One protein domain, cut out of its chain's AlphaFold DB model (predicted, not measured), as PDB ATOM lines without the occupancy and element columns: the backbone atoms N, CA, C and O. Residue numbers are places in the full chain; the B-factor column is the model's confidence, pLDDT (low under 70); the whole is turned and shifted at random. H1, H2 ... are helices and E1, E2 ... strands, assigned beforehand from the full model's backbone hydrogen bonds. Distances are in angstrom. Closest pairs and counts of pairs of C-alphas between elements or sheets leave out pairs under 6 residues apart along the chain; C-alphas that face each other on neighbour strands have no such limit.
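Overview. This is residues 16 to 89 of the 93 residues of an uncharacterized protein of Comamonas sp. (UniProt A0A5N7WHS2). Look for a small body with a long arm: the three-stranded sheet E1, E4 and E5 has the helix H1 packed over one face, slantwise to its strands, and the two-stranded hairpin E2 and E3 reaches away from that body along the longest axis. After H1 the last residues run on toward the base of the arm, where residues 87 to 88 pair with residues 40 to 41 of E3. The printed part has 74 residues, with five named strands and one named helix in the order E1 E2 E3 E4 E5 H1, and its class is mixed, helices and strands. The larger sheet has the order E1 - E4 - E5 and the other E2 - E3, both antiparallel. The whole is only just loose, close to extended, with a radius of gyration of the C-alphas of 16.6 A and spans of 56 by 27 by 15 A.

Along the chain. Find C-alpha 16 at (203.929, 72.770, 173.355); from there E1, residues 16 to 19, runs 10.3 A. E4 is residues 50 to 54, 14.0 A long, and E5 is residues 60 to 62, 6.5 A long. For the arm, start at C-alpha 23 at (214.888, 90.449, 168.670): E2, residues 23 to 29, runs 19.5 A, and E3, residues 35 to 42, runs 20.2 A. H1, residues 72 to 83, runs 16.5 A and ends at C-alpha 83 at (205.088, 87.832, 163.722).

Arrangement. Begin at the inner strand E4. On its edge neighbour E1, antiparallel at 157 degrees, N 16 and O 53 are within hydrogen-bond range at 2.8 A. E4 and E5 form a hairpin, antiparallel at 173 degrees, with N 61 and O 52 at 2.8 A. H1 is on this sheet, forming two layers, a helix on one face of a sheet; its height over the sheet is 5.7 A. It lies over E1 and runs slantwise to the strands, at 48 degrees to E1 on the local plane. The closest C-alphas of E1 and H1 are those of Ala 19 and Leu 79, 5.1 A apart; those of E4 and H1 are Gly 51 and Ala 75, at 4.9 A. In H1 every O i to N i+4 pair is within hydrogen-bond range. Further out, E2 and E3 form the other hairpin, antiparallel at 157 degrees, with N 24 and O 41 at 2.9 A and N 36 and O 28 at 2.9 A. E2 and H1 are apart.

Size, cuts and confidence. Measure the length from Ser 32 to Asp 68, whose C-alphas are the two farthest apart, at 57.0 A. The printed part has no cut, and no link is long. Look for low confidence at residues 45 to 46 and 86 to 89, with pLDDT under 70; the mean of the printed part is 87.0.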
ATOM      1  N   VAL A  16     203.618  71.338 173.359       95.12
ATOM      2  CA  VAL A  16     203.929  72.770 173.355       95.12
ATOM      3  C   VAL A  16     204.326  73.159 171.937       95.12
ATOM      4  O   VAL A  16     205.164  72.490 171.339       95.12
ATOM      5  N   ALA A  17     203.739  74.231 171.412       94.94
ATOM      6  CA  ALA A  17     204.155  74.849 170.157       94.94
ATOM      7  C   ALA A  17     205.122  75.997 170.445       94.94
ATOM      8  O   ALA A  17     204.945  76.713 171.434       94.94
ATOM      9  N   TRP A  18     206.125  76.172 169.596       94.12
ATOM     10  CA  TRP A  18     207.129  77.217 169.755       94.12
ATOM     11  C   TRP A  18     207.484  77.834 168.402       94.12
ATOM     12  O   TRP A  18     207.342  77.199 167.357       94.12
ATOM     13  N   ALA A  19     207.935  79.084 168.444       91.94
ATOM     14  CA  ALA A  19     208.511  79.800 167.317       91.94
ATOM     15  C   ALA A  19     209.680  80.645 167.825       91.94
ATOM     16  O   ALA A  19     209.587  81.250 168.899       91.94
ATOM     17  N   ASP A  20     210.773  80.660 167.071       89.44
ATOM     18  CA  ASP A  20     211.935  81.480 167.381       89.44
ATOM     19  C   ASP A  20     211.591  82.962 167.214       89.44
ATOM     20  O   ASP A  20     210.921  83.376 166.267       89.44
ATOM     21  N   LEU A  21     212.066  83.777 168.155       86.56
ATOM     22  CA  LEU A  21     211.945  85.227 168.107       86.56
ATOM     23  C   LEU A  21     213.339  85.840 168.055       86.56
ATOM     24  O   LEU A  21     214.017  85.945 169.078       86.56
ATOM     25  N   ASP A  22     213.699  86.334 166.879       86.25
ATOM     26  CA  ASP A  22     214.859  87.194 166.718       86.25
ATOM     27  C   ASP A  22     214.500  88.628 167.092       86.25
ATOM     28  O   ASP A  22     213.610  89.260 166.516       86.25
ATOM     29  N   ALA A  23     215.184  89.146 168.108       87.31
ATOM     30  CA  ALA A  23     214.888  90.449 168.670       87.31
ATOM     31  C   ALA A  23     216.155  91.241 168.978       87.31
ATOM     32  O   ALA A  23     217.184  90.698 169.375       87.31
ATOM     33  N   GLN A  24     216.043  92.562 168.870       87.50
ATOM     34  CA  GLN A  24     217.057  93.491 169.346       87.50
ATOM     35  C   GLN A  24     216.577  94.234 170.585       87.50
ATOM     36  O   GLN A  24     215.402  94.580 170.718       87.50
ATOM     37  N   ILE A  25     217.516  94.532 171.480       87.94
ATOM     38  CA  ILE A  25     217.275  95.361 172.656       87.94
ATOM     39  C   ILE A  25     217.935  96.716 172.431       87.94
ATOM     40  O   ILE A  25     219.144  96.803 172.228       87.94
ATOM     41  N   ILE A  26     217.147  97.785 172.496       88.81
ATOM     42  CA  ILE A  26     217.625  99.148 172.272       88.81
ATOM     43  C   ILE A  26     217.508  99.944 173.559       88.81
ATOM     44  O   ILE A  26     216.447  99.978 174.192       88.81
ATOM     45  N   PHE A  27     218.589 100.649 173.885       89.62
ATOM     46  CA  PHE A  27     218.665 101.511 175.052       89.62
ATOM     47  C   PHE A  27     218.714 102.986 174.673       89.62
ATOM     48  O   PHE A  27     219.409 103.376 173.736       89.62
ATOM     49  N   LYS A  28     218.011 103.825 175.441       89.50
ATOM     50  CA  LYS A  28     218.292 105.268 175.443       89.50
ATOM     51  C   LYS A  28     219.409 105.559 176.434       89.50
ATOM     52  O   LYS A  28     219.354 105.083 177.567       89.50
ATOM     53  N   VAL A  29     220.364 106.375 176.006       92.31
ATOM     54  CA  VAL A  29     221.465 106.874 176.830       92.31
ATOM     55  C   VAL A  29     221.124 108.298 177.263       92.31
ATOM     56  O   VAL A  29     220.667 109.091 176.441       92.31
ATOM     57  N   ASN A  30     221.282 108.613 178.547       91.31
ATOM     58  CA  ASN A  30     221.119 109.981 179.042       91.31
ATOM     59  C   ASN A  30     222.424 110.790 178.921       91.31
ATOM     60  O   ASN A  30     223.476 110.247 178.597       91.31
ATOM     61  N   GLU A  31     222.369 112.087 179.221       92.56
ATOM     62  CA  GLU A  31     223.535 112.988 179.152       92.56
ATOM     63  C   GLU A  31     224.689 112.568 180.080       92.56
ATOM     64  O   GLU A  31     225.844 112.896 179.826       92.56
ATOM     65  N   SER A  32     224.394 111.804 181.135       94.00
ATOM     66  CA  SER A  32     225.384 111.243 182.062       94.00
ATOM     67  C   SER A  32     225.982 109.908 181.595       94.00
ATOM     68  O   SER A  32     226.790 109.332 182.317       94.00
ATOM     69  N   GLY A  33     225.579 109.388 180.431       91.94
ATOM     70  CA  GLY A  33     226.049 108.107 179.892       91.94
ATOM     71  C   GLY A  33     225.323 106.867 180.431       91.94
ATOM     72  O   GLY A  33     225.719 105.746 180.122       91.94
ATOM     73  N   ASN A  34     224.251 107.036 181.207       91.38
ATOM     74  CA  ASN A  34     223.489 105.926 181.781       91.38
ATOM     75  C   ASN A  34     222.396 105.423 180.825       91.38
ATOM     76  O   ASN A  34     221.734 106.212 180.146       91.38
ATOM     77  N   LEU A  35     222.148 104.109 180.834       92.12
ATOM     78  CA  LEU A  35     221.044 103.471 180.108       92.12
ATOM     79  C   LEU A  35     219.733 103.656 180.886       92.12
ATOM     80  O   LEU A  35     219.609 103.164 182.005       92.12
ATOM     81  N   ILE A  36     218.751 104.352 180.311       80.75
ATOM     82  CA  ILE A  36     217.551 104.805 181.047       80.75
ATOM     83  C   ILE A  36     216.207 104.334 180.471       80.75
ATOM     84  O   ILE A  36     215.178 104.564 181.090       80.75
ATOM     85  N   ASN A  37     216.181 103.672 179.312       72.44
ATOM     86  CA  ASN A  37     214.976 103.043 178.749       72.44
ATOM     87  C   ASN A  37     215.368 101.803 177.955       72.44
ATOM     88  O   ASN A  37     216.411 101.837 177.310       72.44
ATOM     89  N   GLN A  38     214.524 100.774 177.947       81.94
ATOM     90  CA  GLN A  38     214.722  99.544 177.182       81.94
ATOM     91  C   GLN A  38     213.502  99.300 176.289       81.94
ATOM     92  O   GLN A  38     212.373  99.296 176.778       81.94
ATOM     93  N   ARG A  39     213.725  99.077 174.992       83.69
ATOM     94  CA  ARG A  39     212.709  98.537 174.075       83.69
ATOM     95  C   ARG A  39     213.235  97.262 173.428       83.69
ATOM     96  O   ARG A  39     214.403  97.229 173.046       83.69
ATOM     97  N   ILE A  40     212.389  96.242 173.335       85.56
ATOM     98  CA  ILE A  40     212.669  95.020 172.578       85.56
ATOM     99  C   ILE A  40     211.879  95.115 171.277       85.56
ATOM    100  O   ILE A  40     210.660  95.298 171.311       85.56
ATOM    101  N   GLU A  41     212.573  95.019 170.153       86.06
ATOM    102  CA  GLU A  41     211.981  95.043 168.817       86.06
ATOM    103  C   GLU A  41     212.209  93.695 168.144       86.06
ATOM    104  O   GLU A  41     213.332  93.191 168.140       86.06
ATOM    105  N   ASN A  42     211.142  93.126 167.586       86.94
ATOM    106  CA  ASN A  42     211.225  91.946 166.734       86.94
ATOM    107  C   ASN A  42     211.873  92.340 165.405       86.94
ATOM    108  O   ASN A  42     211.469  93.329 164.788       86.94
ATOM    109  N   LEU A  43     212.887  91.586 164.991       84.12
ATOM    110  CA  LEU A  43     213.643  91.850 163.772       84.12
ATOM    111  C   LEU A  43     213.003  91.254 162.516       84.12
ATOM    112  O   LEU A  43     213.500  91.551 161.436       84.12
ATOM    113  N   PHE A  44     211.905  90.497 162.646       71.44
ATOM    114  CA  PHE A  44     211.153  89.894 161.540       71.44
ATOM    115  C   PHE A  44     212.054  89.178 160.530       71.44
ATOM    116  O   PHE A  44     212.466  89.741 159.516       71.44
ATOM    117  N   GLN A  45     212.339  87.909 160.791       67.44
ATOM    118  CA  GLN A  45     213.095  87.078 159.866       67.44
ATOM    119  C   GLN A  45     212.178  86.351 158.889       67.44
ATOM    120  O   GLN A  45     211.129  85.836 159.267       67.44
ATOM    121  N   SER A  46     212.582  86.313 157.619       67.00
ATOM    122  CA  SER A  46     211.868  85.579 156.569       67.00
ATOM    123  C   SER A  46     211.981  84.058 156.712       67.00
ATOM    124  O   SER A  46     211.213  83.338 156.085       67.00
ATOM    125  N   ASP A  47     212.947  83.581 157.497       73.31
ATOM    126  CA  ASP A  47     213.255  82.180 157.788       73.31
ATOM    127  C   ASP A  47     212.920  81.799 159.241       73.31
ATOM    128  O   ASP A  47     213.570  80.938 159.832       73.31
ATOM    129  N   GLY A  48     211.902  82.445 159.823       78.31
ATOM    130  CA  GLY A  48     211.448  82.159 161.181       78.31
ATOM    131  C   GLY A  48     211.197  80.664 161.401       78.31
ATOM    132  O   GLY A  48     210.448  80.024 160.661       78.31
ATOM    133  N   ARG A  49     211.839  80.107 162.429       88.81
ATOM    134  CA  ARG A  49     211.739  78.687 162.773       88.81
ATOM    135  C   ARG A  49     210.607  78.452 163.747       88.81
ATOM    136  O   ARG A  49     210.385  79.244 164.662       88.81
ATOM    137  N   CYS A  50     209.902  77.346 163.575       92.75
ATOM    138  CA  CYS A  50     208.849  76.933 164.486       92.75
ATOM    139  C   CYS A  50     208.772  75.415 164.574       92.75
ATOM    140  O   CYS A  50     209.269  74.688 163.712       92.75
ATOM    141  N   GLY A  51     208.130  74.936 165.628       94.88
ATOM    142  CA  GLY A  51     208.006  73.513 165.854       94.88
ATOM    143  C   GLY A  51     207.101  73.178 167.020       94.88
ATOM    144  O   GLY A  51     206.370  74.017 167.562       94.88
ATOM    145  N   VAL A  52     207.157  71.912 167.409       95.81
ATOM    146  CA  VAL A  52     206.431  71.397 168.564       95.81
ATOM    147  C   VAL A  52     207.320  70.502 169.408       95.81
ATOM    148  O   VAL A  52     208.210  69.824 168.904       95.81
ATOM    149  N   GLN A  53     207.065  70.466 170.708       96.94
ATOM    150  CA  GLN A  53     207.760  69.575 171.632       96.94
ATOM    151  C   GLN A  53     206.808  68.993 172.670       96.94
ATOM    152  O   GLN A  53     205.766  69.572 172.992       96.94
ATOM    153  N   CYS A  54     207.163  67.842 173.228       96.75
ATOM    154  CA  CYS A  54     206.439  67.290 174.357       96.75
ATOM    155  C   CYS A  54     206.689  68.136 175.612       96.75
ATOM    156  O   CYS A  54     207.796  68.563 175.907       96.75
ATOM    157  N   SER A  55     205.652  68.297 176.429       95.81
ATOM    158  CA  SER A  55     205.769  68.921 177.758       95.81
ATOM    159  C   SER A  55     206.428  68.040 178.838       95.81
ATOM    160  O   SER A  55     206.503  68.469 179.987       95.81
ATOM    161  N   LYS A  56     206.842  66.802 178.520       97.12
ATOM    162  CA  LYS A  56     207.304  65.816 179.521       97.12
ATOM    163  C   LYS A  56     208.497  64.959 179.102       97.12
ATOM    164  O   LYS A  56     209.324  64.682 179.962       97.12
ATOM    165  N   CYS A  57     208.552  64.485 177.858       96.75
ATOM    166  CA  CYS A  57     209.696  63.733 177.333       96.75
ATOM    167  C   CYS A  57     210.466  64.558 176.296       96.75
ATOM    168  O   CYS A  57     210.064  65.674 175.971       96.75
ATOM    169  N   ASP A  58     211.538  63.982 175.758       97.25
ATOM    170  CA  ASP A  58     212.456  64.658 174.835       97.25
ATOM    171  C   ASP A  58     211.960  64.693 173.378       97.25
ATOM    172  O   ASP A  58     212.658  65.188 172.493       97.25
ATOM    173  N   TRP A  59     210.754  64.178 173.110       96.12
ATOM    174  CA  TRP A  59     210.164  64.213 171.776       96.12
ATOM    175  C   TRP A  59     209.941  65.653 171.309       96.12
ATOM    176  O   TRP A  59     209.287  66.448 171.996       96.12
ATOM    177  N   LYS A  60     210.420  65.960 170.105       95.62
ATOM    178  CA  LYS A  60     210.223  67.244 169.436       95.62
ATOM    179  C   LYS A  60     210.302  67.103 167.921       95.62
ATOM    180  O   LYS A  60     210.940  66.181 167.416       95.62
ATOM    181  N   ILE A  61     209.674  68.044 167.228       93.62
ATOM    182  CA  ILE A  61     209.821  68.267 165.794       93.62
ATOM    183  C   ILE A  61     210.208  69.731 165.616       93.62
ATOM    184  O   ILE A  61     209.473  70.626 166.043       93.62
ATOM    185  N   ASP A  62     211.368  69.943 165.008       92.12
ATOM    186  CA  ASP A  62     211.879  71.257 164.639       92.12
ATOM    187  C   ASP A  62     211.583  71.517 163.152       92.12
ATOM    188  O   ASP A  62     211.509  70.570 162.367       92.12
ATOM    189  N   ASP A  63     211.420  72.785 162.775       84.94
ATOM    190  CA  ASP A  63     211.268  73.253 161.390       84.94
ATOM    191  C   ASP A  63     210.144  72.553 160.599       84.94
ATOM    192  O   ASP A  63     210.343  72.046 159.494       84.94
ATOM    193  N   ILE A  64     208.926  72.537 161.158       84.81
ATOM    194  CA  ILE A  64     207.767  71.929 160.486       84.81
ATOM    195  C   ILE A  64     207.370  72.753 159.249       84.81
ATOM    196  O   ILE A  64     206.686  73.770 159.361       84.81
ATOM    197  N   SER A  65     207.761  72.283 158.062       77.25
ATOM    198  CA  SER A  65     207.456  72.923 156.774       77.25
ATOM    199  C   SER A  65     206.458  72.160 155.894       77.25
ATOM    200  O   SER A  65     206.013  72.694 154.881       77.25
ATOM    201  N   GLU A  66     206.118  70.916 156.238       84.75
ATOM    202  CA  GLU A  66     205.233  70.062 155.436       84.75
ATOM    203  C   GLU A  66     203.768  70.211 155.872       84.75
ATOM    204  O   GLU A  66     203.429  69.894 157.009       84.75
ATOM    205  N   GLU A  67     202.885  70.659 154.968       82.81
ATOM    206  CA  GLU A  67     201.456  70.892 155.266       82.81
ATOM    207  C   GLU A  67     200.701  69.632 155.724       82.81
ATOM    208  O   GLU A  67     199.701  69.734 156.439       82.81
ATOM    209  N   ASP A  68     201.191  68.452 155.334       86.62
ATOM    210  CA  ASP A  68     200.604  67.159 155.693       86.62
ATOM    211  C   ASP A  68     200.983  66.700 157.117       86.62
ATOM    212  O   ASP A  68     200.389  65.746 157.633       86.62
ATOM    213  N   ASP A  69     201.931  67.372 157.785       88.69
ATOM    214  CA  ASP A  69     202.283  67.050 159.166       88.69
ATOM    215  C   ASP A  69     201.116  67.411 160.111       88.69
ATOM    216  O   ASP A  69     200.600  68.538 160.087       88.69
ATOM    217  N   PRO A  70     200.676  66.493 160.996       89.50
ATOM    218  CA  PRO A  70     199.550  66.740 161.894       89.50
ATOM    219  C   PRO A  70     199.752  67.945 162.825       89.50
ATOM    220  O   PRO A  70     198.763  68.492 163.320       89.50
ATOM    221  N   PHE A  71     200.995  68.367 163.061       91.94
ATOM    222  CA  PHE A  71     201.376  69.505 163.891       91.94
ATOM    223  C   PHE A  71     201.657  70.786 163.089       91.94
ATOM    224  O   PHE A  71     201.798  71.842 163.710       91.94
ATOM    225  N   PHE A  72     201.647  70.748 161.749       91.25
ATOM    226  CA  PHE A  72     201.936  71.900 160.882       91.25
ATOM    227  C   PHE A  72     201.098  73.130 161.220       91.25
ATOM    228  O   PHE A  72     201.628  74.224 161.416       91.25
ATOM    229  N   ALA A  73     199.779  72.958 161.348       91.12
ATOM    230  CA  ALA A  73     198.879  74.063 161.670       91.12
ATOM    231  C   ALA A  73     199.190  74.691 163.039       91.12
ATOM    232  O   ALA A  73     199.052  75.899 163.210       91.12
ATOM    233  N   LEU A  74     199.618  73.875 164.007       92.50
ATOM    234  CA  LEU A  74     199.924  74.327 165.359       92.50
ATOM    235  C   LEU A  74     201.256  75.094 165.406       92.50
ATOM    236  O   LEU A  74     201.322  76.152 166.027       92.50
ATOM    237  N   ALA A  75     202.290  74.595 164.724       92.50
ATOM    238  CA  ALA A  75     203.584  75.271 164.616       92.50
ATOM    239  C   ALA A  75     203.467  76.608 163.859       92.50
ATOM    240  O   ALA A  75     203.938  77.638 164.340       92.50
ATOM    241  N   ASN A  76     202.733  76.634 162.740       90.94
ATOM    242  CA  ASN A  76     202.501  77.865 161.977       90.94
ATOM    243  C   ASN A  76     201.673  78.905 162.732       90.94
ATOM    244  O   ASN A  76     201.865  80.103 162.537       90.94
ATOM    245  N   GLU A  77     200.738  78.481 163.581       91.44
ATOM    246  CA  GLU A  77     200.010  79.412 164.444       91.44
ATOM    247  C   GLU A  77     200.958  80.082 165.451       91.44
ATOM    248  O   GLU A  77     200.873  81.293 165.650       91.44
ATOM    249  N   ALA A  78     201.911  79.338 166.025       91.56
ATOM    250  CA  ALA A  78     202.943  79.919 166.884       91.56
ATOM    251  C   ALA A  78     203.818  80.929 166.121       91.56
ATOM    252  O   ALA A  78     204.076  82.017 166.637       91.56
ATOM    253  N   LEU A  79     204.205  80.615 164.879       90.06
ATOM    254  CA  LEU A  79     204.976  81.523 164.025       90.06
ATOM    255  C   LEU A  79     204.204  82.816 163.717       90.06
ATOM    256  O   LEU A  79     204.714  83.909 163.938       90.06
ATOM    257  N   LYS A  80     202.929  82.722 163.326       88.88
ATOM    258  CA  LYS A  80     202.069  83.902 163.104       88.88
ATOM    259  C   LYS A  80     201.904  84.752 164.362       88.88
ATOM    260  O   LYS A  80     201.883  85.981 164.294       88.88
ATOM    261  N   GLN A  81     201.764  84.112 165.523       88.12
ATOM    262  CA  GLN A  81     201.692  84.829 166.793       88.12
ATOM    263  C   GLN A  81     203.013  85.521 167.131       88.12
ATOM    264  O   GLN A  81     202.994  86.615 167.693       88.12
ATOM    265  N   GLN A  82     204.146  84.935 166.754       88.12
ATOM    266  CA  GLN A  82     205.448  85.580 166.864       88.12
ATOM    267  C   GLN A  82     205.554  86.798 165.926       88.12
ATOM    268  O   GLN A  82     205.982  87.860 166.379       88.12
ATOM    269  N   GLU A  83     205.081  86.712 164.680       82.19
ATOM    270  CA  GLU A  83     205.088  87.832 163.722       82.19
ATOM    271  C   GLU A  83     204.283  89.047 164.223       82.19
ATOM    272  O   GLU A  83     204.640  90.198 163.981       82.19
ATOM    273  N   VAL A  84     203.194  88.863 164.976       81.25
ATOM    274  CA  VAL A  84     202.440  90.025 165.487       81.25
ATOM    275  C   VAL A  84     203.143  90.749 166.645       81.25
ATOM    276  O   VAL A  84     202.746  91.867 167.001       81.25
ATOM    277  N   ILE A  85     204.206  90.172 167.217       80.62
ATOM    278  CA  ILE A  85     205.003  90.796 168.277       80.62
ATOM    279  C   ILE A  85     205.849  91.907 167.657       80.62
ATOM    280  O   ILE A  85     206.938  91.670 167.154       80.62
ATOM    281  N   LYS A  86     205.358  93.148 167.709       69.25
ATOM    282  CA  LYS A  86     206.103  94.325 167.219       69.25
ATOM    283  C   LYS A  86     207.025  94.932 168.272       69.25
ATOM    284  O   LYS A  86     208.105  95.413 167.946       69.25
ATOM    285  N   LEU A  87     206.580  94.953 169.527       64.31
ATOM    286  CA  LEU A  87     207.309  95.572 170.626       64.31
ATOM    287  C   LEU A  87     206.973  94.865 171.937       64.31
ATOM    288  O   LEU A  87     205.801  94.726 172.284       64.31
ATOM    289  N   LEU A  88     208.006  94.474 172.682       67.69
ATOM    290  CA  LEU A  88     207.875  94.036 174.068       67.69
ATOM    291  C   LEU A  88     208.558  95.077 174.955       67.69
ATOM    292  O   LEU A  88     209.751  95.358 174.823       67.69
ATOM    293  N   SER A  89     207.791  95.686 175.853       58.28
ATOM    294  CA  SER A  89     208.333  96.534 176.907       58.28
ATOM    295  C   SER A  89     208.314  95.751 178.213       58.28
ATOM    296  O   SER A  89     207.260  95.429 178.757       58.28
TER     297      SER A  89